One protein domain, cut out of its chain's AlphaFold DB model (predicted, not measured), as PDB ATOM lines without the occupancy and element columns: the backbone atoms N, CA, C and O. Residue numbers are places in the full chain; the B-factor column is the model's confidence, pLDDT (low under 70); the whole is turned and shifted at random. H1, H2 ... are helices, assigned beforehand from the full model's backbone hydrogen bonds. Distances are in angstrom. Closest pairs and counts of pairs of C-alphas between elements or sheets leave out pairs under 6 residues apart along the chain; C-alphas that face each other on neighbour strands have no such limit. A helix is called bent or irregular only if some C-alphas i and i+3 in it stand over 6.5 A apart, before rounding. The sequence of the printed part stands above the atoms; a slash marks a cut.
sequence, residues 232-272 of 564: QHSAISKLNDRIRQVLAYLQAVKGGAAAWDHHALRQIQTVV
ATOM      1  N   GLN A 232     170.265 124.055 126.774       82.56
ATOM      2  CA  GLN A 232     168.798 124.110 126.847       82.56
ATOM      3  C   GLN A 232     168.273 123.702 128.231       82.56
ATOM      4  O   GLN A 232     167.425 124.394 128.791       82.56
ATOM      5  N   HIS A 233     168.804 122.624 128.814       81.44
ATOM      6  CA  HIS A 233     168.440 122.163 130.154       81.44
ATOM      7  C   HIS A 233     168.723 123.230 131.222       81.44
ATOM      8  O   HIS A 233     167.841 123.567 132.010       81.44
ATOM      9  N   SER A 234     169.918 123.829 131.210       77.44
ATOM     10  CA  SER A 234     170.288 124.907 132.135       77.44
ATOM     11  C   SER A 234     169.400 126.148 131.983       77.44
ATOM     12  O   SER A 234     169.041 126.763 132.986       77.44
ATOM     13  N   ALA A 235     168.992 126.502 130.760       77.94
ATOM     14  CA  ALA A 235     168.051 127.601 130.528       77.94
ATOM     15  C   ALA A 235     166.650 127.300 131.096       77.94
ATOM     16  O   ALA A 235     166.047 128.163 131.736       77.94
ATOM     17  N   ILE A 236     166.153 126.069 130.922       87.56
ATOM     18  CA  ILE A 236     164.867 125.619 131.482       87.56
ATOM     19  C   ILE A 236     164.917 125.588 133.015       87.56
ATOM     20  O   ILE A 236     163.983 126.070 133.655       87.56
ATOM     21  N   SER A 237     166.009 125.092 133.611       86.31
ATOM     22  CA  SER A 237     166.198 125.091 135.069       86.31
ATOM     23  C   SER A 237     166.146 126.512 135.630       86.31
ATOM     24  O   SER A 237     165.319 126.795 136.495       86.31
ATOM     25  N   LYS A 238     166.932 127.441 135.064       82.81
ATOM     26  CA  LYS A 238     166.935 128.851 135.489       82.81
ATOM     27  C   LYS A 238     165.552 129.499 135.368       82.81
ATOM     28  O   LYS A 238     165.155 130.258 136.251       82.81
ATOM     29  N   LEU A 239     164.787 129.185 134.318       87.00
ATOM     30  CA  LEU A 239     163.405 129.656 134.183       87.00
ATOM     31  C   LEU A 239     162.487 129.080 135.277       87.00
ATOM     32  O   LEU A 239     161.697 129.828 135.856       87.00
ATOM     33  N   ASN A 240     162.603 127.787 135.594       90.19
ATOM     34  CA  ASN A 240     161.841 127.143 136.669       90.19
ATOM     35  C   ASN A 240     162.139 127.792 138.033       90.19
ATOM     36  O   ASN A 240     161.217 128.111 138.782       90.19
ATOM     37  N   ASP A 241     163.407 128.086 138.323       87.88
ATOM     38  CA  ASP A 241     163.811 128.730 139.577       87.88
ATOM     39  C   ASP A 241     163.274 130.168 139.690       87.88
ATOM     40  O   ASP A 241     162.777 130.560 140.751       87.88
ATOM     41  N   ARG A 242     163.230 130.933 138.588       86.69
ATOM     42  CA  ARG A 242     162.543 132.239 138.561       86.69
ATOM     43  C   ARG A 242     161.025 132.113 138.757       86.69
ATOM     44  O   ARG A 242     160.446 132.906 139.500       86.69
ATOM     45  N   ILE A 243     160.369 131.104 138.176       90.62
ATOM     46  CA  ILE A 243     158.933 130.842 138.409       90.62
ATOM     47  C   ILE A 243     158.676 130.478 139.884       90.62
ATOM     48  O   ILE A 243     157.720 130.977 140.482       90.62
ATOM     49  N   ARG A 244     159.548 129.670 140.499       91.81
ATOM     50  CA  ARG A 244     159.494 129.329 141.932       91.81
ATOM     51  C   ARG A 244     159.656 130.561 142.828       91.81
ATOM     52  O   ARG A 244     158.895 130.697 143.782       91.81
ATOM     53  N   GLN A 245     160.565 131.484 142.500       89.44
ATOM     54  CA  GLN A 245     160.716 132.760 143.219       89.44
ATOM     55  C   GLN A 245     159.428 133.607 143.160       89.44
ATOM     56  O   GLN A 245     158.967 134.099 144.192       89.44
ATOM     57  N   VAL A 246     158.788 133.716 141.988       90.31
ATOM     58  CA  VAL A 246     157.499 134.424 141.835       90.31
ATOM     59  C   VAL A 246     156.378 133.740 142.628       90.31
ATOM     60  O   VAL A 246     155.594 134.415 143.296       90.31
ATOM     61  N   LEU A 247     156.310 132.405 142.612       90.88
ATOM     62  CA  LEU A 247     155.353 131.638 143.417       90.88
ATOM     63  C   LEU A 247     155.555 131.862 144.924       90.88
ATOM     64  O   LEU A 247     154.575 132.093 145.634       90.88
ATOM     65  N   ALA A 248     156.801 131.848 145.406       91.38
ATOM     66  CA  ALA A 248     157.127 132.118 146.805       91.38
ATOM     67  C   ALA A 248     156.725 133.544 147.225       91.38
ATOM     68  O   ALA A 248     156.137 133.728 148.291       91.38
ATOM     69  N   TYR A 249     156.947 134.544 146.364       90.75
ATOM     70  CA  TYR A 249     156.476 135.914 146.593       90.75
ATOM     71  C   TYR A 249     154.942 135.989 146.710       90.75
ATOM     72  O   TYR A 249     154.424 136.548 147.679       90.75
ATOM     73  N   LEU A 250     154.196 135.369 145.787       90.69
ATOM     74  CA  LEU A 250     152.727 135.335 145.846       90.69
ATOM     75  C   LEU A 250     152.205 134.630 147.111       90.69
ATOM     76  O   LEU A 250     151.226 135.082 147.709       90.69
ATOM     77  N   GLN A 251     152.870 133.557 147.547       90.94
ATOM     78  CA  GLN A 251     152.558 132.874 148.806       90.94
ATOM     79  C   GLN A 251     152.833 133.767 150.025       90.94
ATOM     80  O   GLN A 251     151.996 133.822 150.925       90.94
ATOM     81  N   ALA A 252     153.942 134.515 150.041       90.19
ATOM     82  CA  ALA A 252     154.272 135.452 151.116       90.19
ATOM     83  C   ALA A 252     153.279 136.626 151.206       90.19
ATOM     84  O   ALA A 252     152.870 136.995 152.309       90.19
ATOM     85  N   VAL A 253     152.831 137.173 150.068       91.50
ATOM     86  CA  VAL A 253     151.776 138.206 150.019       91.50
ATOM     87  C   VAL A 253     150.434 137.640 150.498       91.50
ATOM     88  O   VAL A 253     149.760 138.267 151.315       91.50
ATOM     89  N   LYS A 254     150.055 136.425 150.067       87.50
ATOM     90  CA  LYS A 254     148.831 135.750 150.543       87.50
ATOM     91  C   LYS A 254     148.876 135.451 152.047       87.50
ATOM     92  O   LYS A 254     147.856 135.580 152.716       87.50
ATOM     93  N   GLY A 255     150.040 135.064 152.567       87.94
ATOM     94  CA  GLY A 255     150.278 134.815 153.990       87.94
ATOM     95  C   GLY A 255     150.419 136.080 154.846       87.94
ATOM     96  O   GLY A 255     150.557 135.961 156.059       87.94
ATOM     97  N   GLY A 256     150.402 137.277 154.246       87.88
ATOM     98  CA  GLY A 256     150.569 138.551 154.954       87.88
ATOM     99  C   GLY A 256     151.996 138.848 155.433       87.88
ATOM    100  O   GLY A 256     152.196 139.824 156.149       87.88
ATOM    101  N   ALA A 257     152.983 138.038 155.039       86.25
ATOM    102  CA  ALA A 257     154.393 138.228 155.388       86.25
ATOM    103  C   ALA A 257     155.093 139.281 154.509       86.25
ATOM    104  O   ALA A 257     156.092 139.862 154.924       86.25
ATOM    105  N   ALA A 258     154.570 139.536 153.305       83.06
ATOM    106  CA  ALA A 258     155.061 140.559 152.383       83.06
ATOM    107  C   ALA A 258     153.984 141.617 152.090       83.06
ATOM    108  O   ALA A 258     152.789 141.316 152.038       83.06
ATOM    109  N   ALA A 259     154.415 142.862 151.871       87.19
ATOM    110  CA  ALA A 259     153.525 143.959 151.502       87.19
ATOM    111  C   ALA A 259     152.958 143.785 150.079       87.19
ATOM    112  O   ALA A 259     153.605 143.231 149.188       87.19
ATOM    113  N   TRP A 260     151.746 144.300 149.863       82.38
ATOM    114  CA  TRP A 260     151.058 144.244 148.574       82.38
ATOM    115  C   TRP A 260     151.641 145.267 147.593       82.38
ATOM    116  O   TRP A 260     151.212 146.421 147.576       82.38
ATOM    117  N   ASP A 261     152.575 144.847 146.736       88.75
ATOM    118  CA  ASP A 261     152.984 145.671 145.598       88.75
ATOM    119  C   ASP A 261     152.004 145.506 144.425       88.75
ATOM    120  O   ASP A 261     152.014 144.528 143.671       88.75
ATOM    121  N   HIS A 262     151.146 146.510 144.248       86.69
ATOM    122  CA  HIS A 262     150.204 146.574 143.137       86.69
ATOM    123  C   HIS A 262     150.870 146.732 141.761       86.69
ATOM    124  O   HIS A 262     150.188 146.536 140.755       86.69
ATOM    125  N   HIS A 263     152.145 147.116 141.669       86.31
ATOM    126  CA  HIS A 263     152.890 147.142 140.412       86.31
ATOM    127  C   HIS A 263     153.354 145.729 140.028       86.31
ATOM    128  O   HIS A 263     152.906 145.216 138.998       86.31
ATOM    129  N   ALA A 264     154.125 145.051 140.891       85.31
ATOM    130  CA  ALA A 264     154.557 143.669 140.667       85.31
ATOM    131  C   ALA A 264     153.381 142.710 140.409       85.31
ATOM    132  O   ALA A 264     153.415 141.929 139.458       85.31
ATOM    133  N   LEU A 265     152.289 142.802 141.182       89.19
ATOM    134  CA  LEU A 265     151.104 141.953 140.980       89.19
ATOM    135  C   LEU A 265     150.470 142.131 139.586       89.19
ATOM    136  O   LEU A 265     150.046 141.145 138.981       89.19
ATOM    137  N   ARG A 266     150.444 143.359 139.045       90.56
ATOM    138  CA  ARG A 266     149.966 143.621 137.675       90.56
ATOM    139  C   ARG A 266     150.921 143.052 136.626       90.56
ATOM    140  O   ARG A 266     150.456 142.437 135.673       90.56
ATOM    141  N   GLN A 267     152.235 143.190 136.814       89.88
ATOM    142  CA  GLN A 267     153.227 142.592 135.912       89.88
ATOM    143  C   GLN A 267     153.114 141.059 135.874       89.88
ATOM    144  O   GLN A 267     153.056 140.476 134.792       89.88
ATOM    145  N   ILE A 268     152.986 140.407 137.037       90.81
ATOM    146  CA  ILE A 268     152.780 138.953 137.146       90.81
ATOM    147  C   ILE A 268     151.483 138.534 136.436       90.81
ATOM    148  O   ILE A 268     151.483 137.556 135.686       90.81
ATOM    149  N   GLN A 269     150.390 139.285 136.612       88.94
ATOM    150  CA  GLN A 269     149.133 139.027 135.907       88.94
ATOM    151  C   GLN A 269     149.302 139.120 134.381       88.94
ATOM    152  O   GLN A 269     148.793 138.252 133.676       88.94
ATOM    153  N   THR A 270     150.044 140.109 133.870       90.31
ATOM    154  CA  THR A 270     150.348 140.245 132.436       90.31
ATOM    155  C   THR A 270     151.173 139.069 131.911       90.31
ATOM    156  O   THR A 270     150.808 138.481 130.896       90.31
ATOM    157  N   VAL A 271     152.231 138.653 132.617       88.25
ATOM    158  CA  VAL A 271     153.024 137.463 132.243       88.25
ATOM    159  C   VAL A 271     152.138 136.218 132.179       88.25
ATOM    160  O   VAL A 271     152.198 135.454 131.219       88.25
ATOM    161  N   VAL A 272     151.253 136.038 133.162       87.38
ATOM    162  CA  VAL A 272     150.339 134.890 133.227       87.38
ATOM    163  C   VAL A 272     149.214 134.977 132.190       87.38
ATOM    164  O   VAL A 272     148.755 133.944 131.702       87.38
TER     165      VAL A 272
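AT A GLANCE: This is residues 232 to 272 of the 564 residues of the protein "COP9 signalosome complex subunit 6" of Pseudozyma hubeiensis (strain SY62) (UniProt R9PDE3). A long straight helix, H1, is followed by a loop that turns the backbone round and a shorter helix, H2, that folds back over the later part of H1, leaving a gap between the two, like a hook with one long arm. Residues 232 to 245 of H1 stick out beyond this fold. The printed part has 41 residues with two named helices, H1 then H2, and no named strand; its class is all helix. The whole is loose, with a radius of gyration of the C-alphas of 11.9 A, and flat, spanning 35 by 20 by 11 A.

IN THESE COORDINATES: H1 covers residues 232 to 254, 33.1 A from first to last C-alpha, and begins with C-alpha 232 at (168.798, 124.110, 126.847). Its last C-alpha, that of Lys 254, is at (148.831, 135.750, 150.543). H2 covers residues 262 to 272, 15.3 A from first to last C-alpha. It begins with C-alpha 262 at (150.204, 146.574, 143.137) and ends with C-alpha 272 at (150.339, 134.890, 133.227).

HOW THE PARTS SIT: Residues 232 to 245, which belong to H1, stand free: no C-alpha 8 or more residues away along the chain is within 10 A of theirs. A short link of 7 residues joins H1 to H2. The two helices are near each other, with 10 pairs of C-alphas within 10 A; their closest C-alphas are 8.0 A apart. Neither helix is bent. In H1 every O i to N i+4 pair is within hydrogen-bond range; in H2 6 of 7 are.

THE WHOLE: The two C-alphas farthest apart are those of Gln 232 and Gly 256, at 36.5 A. The C-alphas of Gln 232 and Val 272, the first and last printed, are 22.3 A apart. The printed part has no cut, and its one link between helices is not long. The mean pLDDT of the printed part is 87.6, and no printed residue is under 70.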